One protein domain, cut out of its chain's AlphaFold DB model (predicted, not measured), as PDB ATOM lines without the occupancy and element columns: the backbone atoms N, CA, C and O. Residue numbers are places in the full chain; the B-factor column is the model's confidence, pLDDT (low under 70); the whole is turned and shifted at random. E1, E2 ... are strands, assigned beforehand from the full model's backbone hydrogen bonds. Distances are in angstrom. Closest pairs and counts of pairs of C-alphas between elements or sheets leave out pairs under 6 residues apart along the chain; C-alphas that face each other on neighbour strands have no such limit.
ATOM      1  N   GLY A 632      28.609 -11.993  34.005       74.25
ATOM      2  CA  GLY A 632      29.603 -11.004  34.410       74.25
ATOM      3  C   GLY A 632      29.047  -9.590  34.503       74.25
ATOM      4  O   GLY A 632      28.287  -9.150  33.644       74.25
ATOM      5  N   ASN A 633      29.445  -8.875  35.555       74.56
ATOM      6  CA  ASN A 633      28.969  -7.538  35.901       74.56
ATOM      7  C   ASN A 633      29.839  -6.397  35.339       74.56
ATOM      8  O   ASN A 633      29.639  -5.252  35.746       74.56
ATOM      9  N   ARG A 634      30.810  -6.688  34.459       79.56
ATOM     10  CA  ARG A 634      31.773  -5.701  33.937       79.56
ATOM     11  C   ARG A 634      31.712  -5.547  32.415       79.56
ATOM     12  O   ARG A 634      31.878  -6.525  31.685       79.56
ATOM     13  N   SER A 635      31.499  -4.312  31.973       83.50
ATOM     14  CA  SER A 635      31.434  -3.882  30.568       83.50
ATOM     15  C   SER A 635      32.832  -3.702  29.954       83.50
ATOM     16  O   SER A 635      33.844  -3.752  30.660       83.50
ATOM     17  N   LEU A 636      32.906  -3.461  28.642       84.00
ATOM     18  CA  LEU A 636      34.154  -3.216  27.910       84.00
ATOM     19  C   LEU A 636      34.998  -2.111  28.578       84.00
ATOM     20  O   LEU A 636      34.486  -1.090  29.030       84.00
ATOM     21  N   GLY A 637      36.309  -2.334  28.679       77.75
ATOM     22  CA  GLY A 637      37.264  -1.402  29.285       77.75
ATOM     23  C   GLY A 637      37.235  -1.303  30.812       77.75
ATOM     24  O   GLY A 637      38.223  -0.848  31.394       77.75
ATOM     25  N   GLN A 638      36.180  -1.772  31.487       77.19
ATOM     26  CA  GLN A 638      36.141  -1.781  32.949       77.19
ATOM     27  C   GLN A 638      37.209  -2.704  33.542       77.19
ATOM     28  O   GLN A 638      37.557  -3.742  32.975       77.19
ATOM     29  N   GLU A 639      37.697  -2.343  34.731       81.31
ATOM     30  CA  GLU A 639      38.577  -3.212  35.511       81.31
ATOM     31  C   GLU A 639      37.819  -4.436  36.025       81.31
ATOM     32  O   GLU A 639      36.674  -4.327  36.472       81.31
ATOM     33  N   CYS A 640      38.466  -5.595  35.960       81.19
ATOM     34  CA  CYS A 640      37.891  -6.905  36.244       81.19
ATOM     35  C   CYS A 640      38.843  -7.746  37.095       81.19
ATOM     36  O   CYS A 640      40.057  -7.533  37.103       81.19
ATOM     37  N   ASP A 641      38.293  -8.732  37.794       79.94
ATOM     38  CA  ASP A 641      39.073  -9.733  38.513       79.94
ATOM     39  C   ASP A 641      38.372 -11.099  38.476       79.94
ATOM     40  O   ASP A 641      37.533 -11.359  37.610       79.94
ATOM     41  N   ALA A 642      38.745 -12.013  39.373       74.19
ATOM     42  CA  ALA A 642      38.124 -13.330  39.429       74.19
ATOM     43  C   ALA A 642      36.636 -13.283  39.832       74.19
ATOM     44  O   ALA A 642      35.914 -14.211  39.485       74.19
ATOM     45  N   PHE A 643      36.180 -12.227  40.517       74.69
ATOM     46  CA  PHE A 643      34.838 -12.088  41.104       74.69
ATOM     47  C   PHE A 643      33.983 -11.058  40.357       74.69
ATOM     48  O   PHE A 643      32.786 -11.256  40.173       74.69
ATOM     49  N   ASN A 644      34.616  -9.984  39.890       77.56
ATOM     50  CA  ASN A 644      34.068  -8.972  39.001       77.56
ATOM     51  C   ASN A 644      34.355  -9.392  37.557       77.56
ATOM     52  O   ASN A 644      35.301  -8.914  36.925       77.56
ATOM     53  N   THR A 645      33.582 -10.359  37.071       83.00
ATOM     54  CA  THR A 645      33.776 -10.989  35.763       83.00
ATOM     55  C   THR A 645      33.197 -10.141  34.628       83.00
ATOM     56  O   THR A 645      32.220  -9.413  34.799       83.00
ATOM     57  N   CYS A 646      33.797 -10.235  33.443       85.31
ATOM     58  CA  CYS A 646      33.316  -9.521  32.260       85.31
ATOM     59  C   CYS A 646      32.023 -10.132  31.699       85.31
ATOM     60  O   CYS A 646      31.809 -11.340  31.822       85.31
ATOM     61  N   GLN A 647      31.183  -9.293  31.089       86.31
ATOM     62  CA  GLN A 647      29.951  -9.683  30.392       86.31
ATOM     63  C   GLN A 647      30.189 -10.719  29.275       86.31
ATOM     64  O   GLN A 647      31.321 -10.993  28.873       86.31
ATOM     65  N   GLU A 648      29.110 -11.306  28.749       85.56
ATOM     66  CA  GLU A 648      29.218 -12.288  27.669       85.56
ATOM     67  C   GLU A 648      29.868 -11.692  26.405       85.56
ATOM     68  O   GLU A 648      29.571 -10.577  25.976       85.56
ATOM     69  N   GLY A 649      30.798 -12.453  25.820       84.88
ATOM     70  CA  GLY A 649      31.628 -12.009  24.700       84.88
ATOM     71  C   GLY A 649      32.760 -11.049  25.087       84.88
ATOM     72  O   GLY A 649      33.388 -10.489  24.193       84.88
ATOM     73  N   LEU A 650      33.055 -10.877  26.381       89.38
ATOM     74  CA  LEU A 650      34.227 -10.151  26.878       89.38
ATOM     75  C   LEU A 650      35.180 -11.070  27.676       89.38
ATOM     76  O   LEU A 650      34.759 -11.995  28.372       89.38
ATOM     77  N   ARG A 651      36.488 -10.786  27.628       88.56
ATOM     78  CA  ARG A 651      37.561 -11.476  28.374       88.56
ATOM     79  C   ARG A 651      38.210 -10.536  29.378       88.56
ATOM     80  O   ARG A 651      38.568  -9.418  29.025       88.56
ATOM     81  N   CYS A 652      38.455 -11.019  30.596       86.88
ATOM     82  CA  CYS A 652      39.292 -10.308  31.563       86.88
ATOM     83  C   CYS A 652      40.779 -10.560  31.263       86.88
ATOM     84  O   CYS A 652      41.212 -11.714  31.235       86.88
ATOM     85  N   VAL A 653      41.554  -9.499  31.028       85.19
ATOM     86  CA  VAL A 653      42.956  -9.569  30.575       85.19
ATOM     87  C   VAL A 653      43.828  -8.629  31.400       85.19
ATOM     88  O   VAL A 653      43.476  -7.464  31.578       85.19
ATOM     89  N   SER A 654      44.976  -9.107  31.891       80.19
ATOM     90  CA  SER A 654      45.933  -8.257  32.614       80.19
ATOM     91  C   SER A 654      46.580  -7.236  31.679       80.19
ATOM     92  O   SER A 654      47.121  -7.589  30.633       80.19
ATOM     93  N   THR A 655      46.553  -5.968  32.091       71.44
ATOM     94  CA  THR A 655      47.162  -4.828  31.384       71.44
ATOM     95  C   THR A 655      48.385  -4.268  32.122       71.44
ATOM     96  O   THR A 655      48.809  -3.145  31.875       71.44
ATOM     97  N   GLY A 656      48.958  -5.042  33.053       69.56
ATOM     98  CA  GLY A 656      50.024  -4.607  33.957       69.56
ATOM     99  C   GLY A 656      49.572  -4.710  35.411       69.56
ATOM    100  O   GLY A 656      49.355  -5.811  35.909       69.56
ATOM    101  N   SER A 657      49.413  -3.571  36.090       57.69
ATOM    102  CA  SER A 657      48.978  -3.508  37.496       57.69
ATOM    103  C   SER A 657      47.500  -3.851  37.726       57.69
ATOM    104  O   SER A 657      47.122  -4.149  38.856       57.69
ATOM    105  N   VAL A 658      46.668  -3.821  36.681       69.62
ATOM    106  CA  VAL A 658      45.230  -4.134  36.734       69.62
ATOM    107  C   VAL A 658      44.793  -4.929  35.505       69.62
ATOM    108  O   VAL A 658      45.389  -4.811  34.428       69.62
ATOM    109  N   SER A 659      43.727  -5.715  35.648       81.44
ATOM    110  CA  SER A 659      43.082  -6.426  34.539       81.44
ATOM    111  C   SER A 659      41.833  -5.687  34.066       81.44
ATOM    112  O   SER A 659      41.141  -5.079  34.878       81.44
ATOM    113  N   ARG A 660      41.546  -5.730  32.760       85.81
ATOM    114  CA  ARG A 660      40.393  -5.065  32.126       85.81
ATOM    115  C   ARG A 660      39.642  -5.987  31.174       85.81
ATOM    116  O   ARG A 660      40.204  -6.970  30.695       85.81
ATOM    117  N   CYS A 661      38.382  -5.661  30.904       88.62
ATOM    118  CA  CYS A 661      37.546  -6.380  29.948       88.62
ATOM    119  C   CYS A 661      37.839  -5.958  28.500       88.62
ATOM    120  O   CYS A 661      37.703  -4.786  28.159       88.62
ATOM    121  N   PHE A 662      38.202  -6.917  27.648       91.25
ATOM    122  CA  PHE A 662      38.393  -6.761  26.198       91.25
ATOM    123  C   PHE A 662      37.357  -7.591  25.435       91.25
ATOM    124  O   PHE A 662      36.906  -8.612  25.945       91.25
ATOM    125  N   GLU A 663      37.019  -7.197  24.209       92.00
ATOM    126  CA  GLU A 663      36.132  -7.970  23.328       92.00
ATOM    127  C   GLU A 663      36.773  -9.316  22.929       92.00
ATOM    128  O   GLU A 663      37.926  -9.358  22.488       92.00
ATOM    129  N   ASP A 664      36.035 -10.419  23.117       91.69
ATOM    130  CA  ASP A 664      36.451 -11.791  22.801       91.69
ATOM    131  C   ASP A 664      36.147 -12.137  21.340       91.69
ATOM    132  O   ASP A 664      35.063 -12.614  20.998       91.69
ATOM    133  N   CYS A 665      37.143 -11.954  20.480       92.12
ATOM    134  CA  CYS A 665      37.022 -12.280  19.066       92.12
ATOM    135  C   CYS A 665      37.302 -13.758  18.737       92.12
ATOM    136  O   CYS A 665      37.269 -14.119  17.563       92.12
ATOM    137  N   SER A 666      37.541 -14.644  19.717       89.56
ATOM    138  CA  SER A 666      37.946 -16.037  19.434       89.56
ATOM    139  C   SER A 666      36.949 -16.821  18.570       89.56
ATOM    140  O   SER A 666      37.343 -17.653  17.751       89.56
ATOM    141  N   LYS A 667      35.649 -16.532  18.706       88.31
ATOM    142  CA  LYS A 667      34.578 -17.150  17.903       88.31
ATOM    143  C   LYS A 667      34.314 -16.435  16.573       88.31
ATOM    144  O   LYS A 667      33.837 -17.072  15.640       88.31
ATOM    145  N   THR A 668      34.552 -15.125  16.502       85.38
ATOM    146  CA  THR A 668      34.105 -14.253  15.399       85.38
ATOM    147  C   THR A 668      35.221 -13.885  14.427       85.38
ATOM    148  O   THR A 668      34.947 -13.614  13.262       85.38
ATOM    149  N   GLN A 669      36.466 -13.835  14.915       89.88
ATOM    150  CA  GLN A 669      37.649 -13.260  14.263       89.88
ATOM    151  C   GLN A 669      37.445 -11.805  13.773       89.88
ATOM    152  O   GLN A 669      38.194 -11.300  12.940       89.88
ATOM    153  N   THR A 670      36.442 -11.111  14.320       89.00
ATOM    154  CA  THR A 670      36.059  -9.726  14.003       89.00
ATOM    155  C   THR A 670      35.798  -8.935  15.284       89.00
ATOM    156  O   THR A 670      35.562  -9.527  16.338       89.00
ATOM    157  N   CYS A 671      35.869  -7.604  15.183       89.75
ATOM    158  CA  CYS A 671      35.839  -6.680  16.317       89.75
ATOM    159  C   CYS A 671      34.784  -5.586  16.112       89.75
ATOM    160  O   CYS A 671      34.972  -4.685  15.293       89.75
ATOM    161  N   GLN A 672      33.681  -5.659  16.855       85.50
ATOM    162  CA  GLN A 672      32.542  -4.735  16.799       85.50
ATOM    163  C   GLN A 672      32.891  -3.362  17.392       85.50
ATOM    164  O   GLN A 672      32.458  -2.315  16.899       85.50
ATOM    165  N   SER A 673      33.721  -3.355  18.435       80.56
ATOM    166  CA  SER A 673      34.207  -2.131  19.079       80.56
ATOM    167  C   SER A 673      35.309  -1.452  18.251       80.56
ATOM    168  O   SER A 673      35.493  -0.236  18.315       80.56
ATOM    169  N   GLY A 674      36.005  -2.225  17.413       85.62
ATOM    170  CA  GLY A 674      37.120  -1.788  16.574       85.62
ATOM    171  C   GLY A 674      38.441  -2.482  16.905       85.62
ATOM    172  O   GLY A 674      38.536  -3.284  17.833       85.62
ATOM    173  N   GLY A 675      39.482  -2.147  16.147       89.19
ATOM    174  CA  GLY A 675      40.784  -2.798  16.226       89.19
ATOM    175  C   GLY A 675      40.867  -4.082  15.398       89.19
ATOM    176  O   GLY A 675      40.067  -4.335  14.499       89.19
ATOM    177  N   VAL A 676      41.882  -4.888  15.700       91.38
ATOM    178  CA  VAL A 676      42.214  -6.144  15.024       91.38
ATOM    179  C   VAL A 676      42.211  -7.273  16.052       91.38
ATOM    180  O   VAL A 676      42.807  -7.140  17.126       91.38
ATOM    181  N   CYS A 677      41.574  -8.393  15.712       93.56
ATOM    182  CA  CYS A 677      41.610  -9.603  16.528       93.56
ATOM    183  C   CYS A 677      43.041 -10.162  16.580       93.56
ATOM    184  O   CYS A 677      43.625 -10.459  15.539       93.56
ATOM    185  N   ASN A 678      43.618 -10.291  17.776       91.19
ATOM    186  CA  ASN A 678      44.985 -10.779  17.966       91.19
ATOM    187  C   ASN A 678      45.053 -11.909  18.996       91.19
ATOM    188  O   ASN A 678      44.456 -11.829  20.073       91.19
ATOM    189  N   ARG A 679      45.842 -12.946  18.679       88.75
ATOM    190  CA  ARG A 679      46.117 -14.084  19.565       88.75
ATOM    191  C   ARG A 679      47.292 -13.788  20.496       88.75
ATOM    192  O   ARG A 679      48.434 -13.686  20.054       88.75
ATOM    193  N   PHE A 680      47.030 -13.774  21.798       78.56
ATOM    194  CA  PHE A 680      48.038 -13.687  22.852       78.56
ATOM    195  C   PHE A 680      48.105 -15.026  23.599       78.56
ATOM    196  O   PHE A 680      47.348 -15.283  24.533       78.56
ATOM    197  N   SER A 681      49.022 -15.903  23.178       75.81
ATOM    198  CA  SER A 681      49.142 -17.295  23.654       75.81
ATOM    199  C   SER A 681      47.837 -18.101  23.514       75.81
ATOM    200  O   SER A 681      47.595 -18.674  22.454       75.81
ATOM    201  N   ASN A 682      46.995 -18.115  24.556       74.38
ATOM    202  CA  ASN A 682      45.779 -18.934  24.664       74.38
ATOM    203  C   ASN A 682      44.477 -18.101  24.664       74.38
ATOM    204  O   ASN A 682      43.404 -18.654  24.903       74.38
ATOM    205  N   ILE A 683      44.556 -16.783  24.445       81.81
ATOM    206  CA  ILE A 683      43.392 -15.895  24.296       81.81
ATOM    207  C   ILE A 683      43.442 -15.161  22.954       81.81
ATOM    208  O   ILE A 683      44.523 -14.877  22.443       81.81
ATOM    209  N   GLU A 684      42.274 -14.826  22.414       90.75
ATOM    210  CA  GLU A 684      42.112 -13.970  21.237       90.75
ATOM    211  C   GLU A 684      41.206 -12.803  21.614       90.75
ATOM    212  O   GLU A 684      40.117 -13.011  22.149       90.75
ATOM    213  N   ILE A 685      41.699 -11.583  21.409       93.62
ATOM    214  CA  ILE A 685      41.033 -10.347  21.830       93.62
ATOM    215  C   ILE A 685      41.217  -9.237  20.799       93.62
ATOM    216  O   ILE A 685      42.223  -9.189  20.084       93.62
ATOM    217  N   CYS A 686      40.260  -8.317  20.751       93.06
ATOM    218  CA  CYS A 686      40.350  -7.118  19.926       93.06
ATOM    219  C   CYS A 686      41.302  -6.090  20.539       93.06
ATOM    220  O   CYS A 686      41.131  -5.686  21.690       93.06
ATOM    221  N   VAL A 687      42.288  -5.646  19.756       92.56
ATOM    222  CA  VAL A 687      43.234  -4.591  20.148       92.56
ATOM    223  C   VAL A 687      43.461  -3.590  19.020       92.56
ATOM    224  O   VAL A 687      43.423  -3.937  17.842       92.56
ATOM    225  N   CYS A 688      43.731  -2.338  19.373       89.56
ATOM    226  CA  CYS A 688      44.110  -1.281  18.435       89.56
ATOM    227  C   CYS A 688      45.563  -0.835  18.662       89.56
ATOM    228  O   CYS A 688      46.101  -0.977  19.760       89.56
ATOM    229  N   TYR A 689      46.177  -0.275  17.617       84.88
ATOM    230  CA  TYR A 689      47.562   0.232  17.620       84.88
ATOM    231  C   TYR A 689      47.653   1.753  17.386       84.88
ATOM    232  O   TYR A 689      48.734   2.333  17.414       84.88
ATOM    233  N   GLY A 690      46.511   2.394  17.142       77.81
ATOM    234  CA  GLY A 690      46.354   3.806  16.804       77.81
ATOM    235  C   GLY A 690      44.891   4.096  16.462       77.81
ATOM    236  O   GLY A 690      44.100   3.166  16.289       77.81
ATOM    237  N   ASN A 691      44.518   5.377  16.385       78.44
ATOM    238  CA  ASN A 691      43.121   5.786  16.171       78.44
ATOM    239  C   ASN A 691      42.544   5.294  14.835       78.44
ATOM    240  O   ASN A 691      41.356   5.008  14.771       78.44
ATOM    241  N   ASP A 692      43.377   5.127  13.806       83.06
ATOM    242  CA  ASP A 692      42.956   4.694  12.464       83.06
ATOM    243  C   ASP A 692      42.414   3.251  12.433       83.06
ATOM    244  O   ASP A 692      41.738   2.855  11.488       83.06
ATOM    245  N   ALA A 693      42.685   2.462  13.482       81.81
ATOM    246  CA  ALA A 693      42.117   1.128  13.671       81.81
ATOM    247  C   ALA A 693      40.732   1.147  14.354       81.81
ATOM    248  O   ALA A 693      40.129   0.088  14.533       81.81
ATOM    249  N   CYS A 694      40.228   2.316  14.763       84.12
ATOM    250  CA  CYS A 694      38.955   2.468  15.463       84.12
ATOM    251  C   CYS A 694      37.867   3.084  14.562       84.12
ATOM    252  O   CYS A 694      38.157   3.986  13.773       84.12
ATOM    253  N   PRO A 695      36.596   2.651  14.688       81.88
ATOM    254  CA  PRO A 695      35.468   3.283  14.013       81.88
ATOM    255  C   PRO A 695      35.361   4.787  14.292       81.88
ATOM    256  O   PRO A 695      35.720   5.267  15.369       81.88
ATOM    257  N   LYS A 696      34.805   5.533  13.331       74.75
ATOM    258  CA  LYS A 696      34.545   6.974  13.460       74.75
ATOM    259  C   LYS A 696      33.709   7.244  14.718       74.75
ATOM    260  O   LYS A 696      32.585   6.764  14.816       74.75
ATOM    261  N   GLY A 697      34.247   8.040  15.641       70.00
ATOM    262  CA  GLY A 697      33.621   8.290  16.946       70.00
ATOM    263  C   GLY A 697      34.148   7.414  18.090       70.00
ATOM    264  O   GLY A 697      33.589   7.470  19.175       70.00
ATOM    265  N   ARG A 698      35.231   6.651  17.887       78.44
ATOM    266  CA  ARG A 698      36.035   6.028  18.952       78.44
ATOM    267  C   ARG A 698      37.507   6.446  18.843       78.44
ATOM    268  O   ARG A 698      37.966   6.860  17.779       78.44
ATOM    269  N   THR A 699      38.259   6.327  19.935       79.88
ATOM    270  CA  THR A 699      39.717   6.538  19.989       79.88
ATOM    271  C   THR A 699      40.424   5.305  20.545       79.88
ATOM    272  O   THR A 699      39.840   4.518  21.289       79.88
ATOM    273  N   CYS A 700      41.688   5.113  20.167       80.38
ATOM    274  CA  CYS A 700      42.494   3.989  20.624       80.38
ATOM    275  C   CYS A 700      43.186   4.330  21.949       80.38
ATOM    276  O   CYS A 700      44.235   4.980  21.967       80.38
ATOM    277  N   GLN A 701      42.625   3.876  23.070       80.38
ATOM    278  CA  GLN A 701      43.275   4.003  24.369       80.38
ATOM    279  C   GLN A 701      44.307   2.882  24.533       80.38
ATOM    280  O   GLN A 701      43.948   1.729  24.761       80.38
ATOM    281  N   LEU A 702      45.596   3.223  24.423       77.56
ATOM    282  CA  LEU A 702      46.710   2.302  24.678       77.56
ATOM    283  C   LEU A 702      46.753   1.894  26.159       77.56
ATOM    284  O   LEU A 702      46.657   2.747  27.042       77.56
ATOM    285  N   LEU A 703      46.899   0.592  26.425       72.06
ATOM    286  CA  LEU A 703      46.822   0.014  27.772       72.06
ATOM    287  C   LEU A 703      48.044  -0.830  28.152       72.06
ATOM    288  O   LEU A 703      48.468  -0.767  29.302       72.06
ATOM    289  N   PHE A 704      48.621  -1.609  27.228       69.88
ATOM    290  CA  PHE A 704      49.787  -2.452  27.527       69.88
ATOM    291  C   PHE A 704      50.737  -2.588  26.325       69.88
ATOM    292  O   PHE A 704      50.434  -3.213  25.304       69.88
ATOM    293  N   GLY A 705      51.927  -1.991  26.450       74.81
ATOM    294  CA  GLY A 705      52.868  -1.869  25.334       74.81
ATOM    295  C   GLY A 705      52.241  -1.074  24.176       74.81
ATOM    296  O   GLY A 705      51.681  -0.009  24.429       74.81
ATOM    297  N   PRO A 706      52.302  -1.564  22.924       76.31
ATOM    298  CA  PRO A 706      51.646  -0.921  21.786       76.31
ATOM    299  C   PRO A 706      50.143  -1.236  21.681       76.31
ATOM    300  O   PRO A 706      49.497  -0.727  20.774       76.31
ATOM    301  N   ASN A 707      49.583  -2.091  22.547       82.12
ATOM    302  CA  ASN A 707      48.203  -2.564  22.429       82.12
ATOM    303  C   ASN A 707      47.246  -1.677  23.237       82.12
ATOM    304  O   ASN A 707      47.459  -1.430  24.431       82.12
ATOM    305  N   GLY A 708      46.165  -1.244  22.597       83.00
ATOM    306  CA  GLY A 708      45.046  -0.538  23.211       83.00
ATOM    307  C   GLY A 708      43.692  -1.162  22.898       83.00
ATOM    308  O   GLY A 708      43.615  -2.223  22.283       83.00
ATOM    309  N   MET A 709      42.627  -0.469  23.286       86.62
ATOM    310  CA  MET A 709      41.242  -0.772  22.906       86.62
ATOM    311  C   MET A 709      40.548   0.470  22.339       86.62
ATOM    312  O   MET A 709      40.874   1.597  22.720       86.62
ATOM    313  N   CYS A 710      39.604   0.262  21.423       83.88
ATOM    314  CA  CYS A 710      38.782   1.332  20.869       83.88
ATOM    315  C   CYS A 710      37.633   1.656  21.829       83.88
ATOM    316  O   CYS A 710      36.806   0.788  22.091       83.88
ATOM    317  N   LEU A 711      37.580   2.890  22.332       78.94
ATOM    318  CA  LEU A 711      36.564   3.365  23.280       78.94
ATOM    319  C   LEU A 711      35.936   4.687  22.802       78.94
ATOM    320  O   LEU A 711      36.583   5.423  22.050       78.94
ATOM    321  N   PRO A 712      34.698   5.020  23.215       69.75
ATOM    322  CA  PRO A 712      34.096   6.324  22.931       69.75
ATOM    323  C   PRO A 712      34.883   7.482  23.592       69.75
ATOM    324  O   PRO A 712      35.526   7.287  24.629       69.75
ATOM    325  N   PRO A 713      34.863   8.702  23.016       57.75
ATOM    326  CA  PRO A 713      35.723   9.825  23.401       57.75
ATOM    327  C   PRO A 713      35.262  10.560  24.676       57.75
ATOM    328  O   PRO A 713      35.004  11.761  24.663       57.75
ATOM    329  N   GLY A 714      35.207   9.850  25.806       53.44
ATOM    330  CA  GLY A 714      35.060  10.429  27.151       53.44
ATOM    331  C   GLY A 714      33.667  10.954  27.525       53.44
ATOM    332  O   GLY A 714      33.451  11.331  28.677       53.44
ATOM    333  N   THR A 715      32.705  10.953  26.604       45.50
ATOM    334  CA  THR A 715      31.304  11.271  26.890       45.50
ATOM    335  C   THR A 715      30.660  10.168  27.731       45.50
ATOM    336  O   THR A 715      30.572   9.009  27.325       45.50
ATOM    337  N   LYS A 716      30.204  10.520  28.942       54.34
ATOM    338  CA  LYS A 716      29.496   9.575  29.816       54.34
ATOM    339  C   LYS A 716      28.186   9.128  29.160       54.34
ATOM    340  O   LYS A 716      27.402   9.969  28.726       54.34
ATOM    341  N   ASN A 717      27.935   7.820  29.209       59.59
ATOM    342  CA  ASN A 717      26.752   7.115  28.701       59.59
ATOM    343  C   ASN A 717      26.654   6.851  27.182       59.59
ATOM    344  O   ASN A 717      25.645   6.285  26.765       59.59
ATOM    345  N   ASP A 718      27.657   7.199  26.368       70.25
ATOM    346  CA  ASP A 718      27.661   6.849  24.936       70.25
ATOM    347  C   ASP A 718      28.166   5.408  24.695       70.25
ATOM    348  O   ASP A 718      29.075   4.930  25.376       70.25
ATOM    349  N   CYS A 719      27.596   4.723  23.699       75.00
ATOM    350  CA  CYS A 719      27.896   3.335  23.323       75.00
ATOM    351  C   CYS A 719      27.620   3.075  21.830       75.00
ATOM    352  O   CYS A 719      26.928   3.845  21.165       75.00
ATOM    353  N   ALA A 720      28.087   1.941  21.308       75.25
ATOM    354  CA  ALA A 720      27.571   1.335  20.077       75.25
ATOM    355  C   ALA A 720      27.433  -0.207  20.143       75.25
ATOM    356  O   ALA A 720      27.186  -0.838  19.115       75.25
ATOM    357  N   SER A 721      27.547  -0.828  21.323       76.56
ATOM    358  CA  SER A 721      27.086  -2.205  21.577       76.56
ATOM    359  C   SER A 721      26.615  -2.392  23.027       76.56
ATOM    360  O   SER A 721      27.033  -1.656  23.921       76.56
ATOM    361  N   ASP A 722      25.775  -3.406  23.289       78.50
ATOM    362  CA  ASP A 722      25.337  -3.762  24.655       78.50
ATOM    363  C   ASP A 722      26.524  -4.101  25.587       78.50
ATOM    364  O   ASP A 722      26.408  -3.950  26.799       78.50
ATOM    365  N   GLN A 723      27.680  -4.507  25.041       77.50
ATOM    366  CA  GLN A 723      28.893  -4.829  25.810       77.50
ATOM    367  C   GLN A 723      29.632  -3.595  26.351       77.50
ATOM    368  O   GLN A 723      30.433  -3.708  27.280       77.50
ATOM    369  N   GLU A 724      29.404  -2.416  25.772       76.75
ATOM    370  CA  GLU A 724      29.885  -1.144  26.325       76.75
ATOM    371  C   GLU A 724      28.971  -0.652  27.466       76.75
ATOM    372  O   GLU A 724      29.371   0.215  28.242       76.75
ATOM    373  N   CYS A 725      27.780  -1.246  27.621       71.94
ATOM    374  CA  CYS A 725      26.771  -0.829  28.587       71.94
ATOM    375  C   CYS A 725      26.772  -1.635  29.900       71.94
ATOM    376  O   CYS A 725      27.130  -2.815  29.921       71.94
ATOM    377  N   PRO A 726      26.348  -1.028  31.025       69.31
ATOM    378  CA  PRO A 726      26.067  -1.727  32.283       69.31
ATOM    379  C   PRO A 726      25.079  -2.901  32.138       69.31
ATOM    380  O   PRO A 726      24.152  -2.846  31.335       69.31
ATOM    381  N   THR A 727      25.189  -3.932  32.986       66.06
ATOM    382  CA  THR A 727      24.370  -5.171  32.920       66.06
ATOM    383  C   THR A 727      22.855  -5.007  33.086       66.06
ATOM    384  O   THR A 727      22.121  -5.971  32.880       66.06
ATOM    385  N   GLN A 728      22.376  -3.827  33.476       67.06
ATOM    386  CA  GLN A 728      20.949  -3.509  33.622       67.06
ATOM    387  C   GLN A 728      20.434  -2.567  32.522       67.06
ATOM    388  O   GLN A 728      19.300  -2.106  32.593       67.06
ATOM    389  N   THR A 729      21.258  -2.278  31.515       71.56
ATOM    390  CA  THR A 729      20.987  -1.309  30.446       71.56
ATOM    391  C   THR A 729      21.306  -1.907  29.077       71.56
ATOM    392  O   THR A 729      22.070  -2.866  28.984       71.56
ATOM    393  N   LYS A 730      20.740  -1.338  28.012       78.62
ATOM    394  CA  LYS A 730      21.046  -1.694  26.618       78.62
ATOM    395  C   LYS A 730      21.483  -0.474  25.826       78.62
ATOM    396  O   LYS A 730      21.089   0.644  26.154       78.62
ATOM    397  N   CYS A 731      22.257  -0.699  24.770       79.31
ATOM    398  CA  CYS A 731      22.694   0.354  23.871       79.31
ATOM    399  C   CYS A 731      21.578   0.707  22.877       79.31
ATOM    400  O   CYS A 731      21.359   0.015  21.882       79.31
ATOM    401  N   VAL A 732      20.858   1.792  23.153       80.50
ATOM    402  CA  VAL A 732      19.706   2.269  22.382       80.50
ATOM    403  C   VAL A 732      20.021   3.661  21.841       80.50
ATOM    404  O   VAL A 732      20.402   4.555  22.591       80.50
ATOM    405  N   ALA A 733      19.908   3.843  20.522       79.06
ATOM    406  CA  ALA A 733      20.242   5.096  19.825       79.06
ATOM    407  C   ALA A 733      21.639   5.677  20.173       79.06
ATOM    408  O   ALA A 733      21.843   6.890  20.146       79.06
ATOM    409  N   GLY A 734      22.601   4.804  20.494       74.19
ATOM    410  CA  GLY A 734      23.968   5.179  20.869       74.19
ATOM    411  C   GLY A 734      24.172   5.530  22.348       74.19
ATOM    412  O   GLY A 734      25.225   6.062  22.690       74.19
ATOM    413  N   LYS A 735      23.194   5.254  23.226       76.38
ATOM    414  CA  LYS A 735      23.297   5.471  24.679       76.38
ATOM    415  C   LYS A 735      22.872   4.255  25.485       76.38
ATOM    416  O   LYS A 735      21.970   3.529  25.075       76.38
ATOM    417  N   CYS A 736      23.468   4.063  26.658       73.19
ATOM    418  CA  CYS A 736      23.012   3.026  27.578       73.19
ATOM    419  C   CYS A 736      21.760   3.508  28.325       73.19
ATOM    420  O   CYS A 736      21.821   4.453  29.110       73.19
ATOM    421  N   LEU A 737      20.617   2.875  28.059       72.81
ATOM    422  CA  LEU A 737      19.333   3.161  28.710       72.81
ATOM    423  C   LEU A 737      18.862   1.938  29.496       72.81
ATOM    424  O   LEU A 737      19.077   0.799  29.062       72.81
ATOM    425  N   TYR A 738      18.201   2.146  30.635       66.75
ATOM    426  CA  TYR A 738      17.521   1.043  31.320       66.75
ATOM    427  C   TYR A 738      16.276   0.604  30.513       66.75
ATOM    428  O   TYR A 738      15.650   1.440  29.863       66.75
TER     429      TYR A 738
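What this domain is: This is residues 632 to 738 of the 830 residues of the protein "Peptidase S1 domain-containing protein" of Deltaproteobacteria bacterium (UniProt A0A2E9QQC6). With little regular structure, three small hairpins, E1-E2, E3-E4 and E5-E6, cluster together, and a fourth, E7-E8, lies off at one end beyond a long loop. The 107 printed residues, under half in named elements, have eight named strands, E1 to E8 in order, each hairpin an antiparallel sheet, and no named helix. The class is all strand; the whole is compact, radius of gyration of the C-alphas 12.8 A, spans 37 by 34 by 27 A.

How they stand to each other: E1, residues 650 to 654, and E2, 659 to 663, form a hairpin, N 651 and O 662 being 2.8 A apart. E3, 676 to 680, and E4, 683 to 687, form another, with N 678 to O 685 at 2.9 A. The closest C-alphas of E2 and E4, Glu 663 and Cys 686, are 5.5 A apart. In the hairpin of E5, 699 to 704, and E6, 707 to 711, N 701 to O 709 is 2.9 A. E4 and E6 come closest at C-alphas 687 and 709, 5.1 A. The hairpin of E7, 730 to 732, and E8, 735 to 737, with N 732 to O 735 at 2.8 A, is apart from E1 to E6.

Where its parts are: E1 begins at C-alpha 650 (34.227, -10.151, 26.878); E5 spans 15.5 A; E8 ends at C-alpha 737 (19.333, 3.161, 28.710).

The domain as a whole: The printed part has no cut. Links E2 to E3, E4 to E5 and E6 to E7 are long. Fourteen residues, among them 712 to 717, have pLDDT under 70.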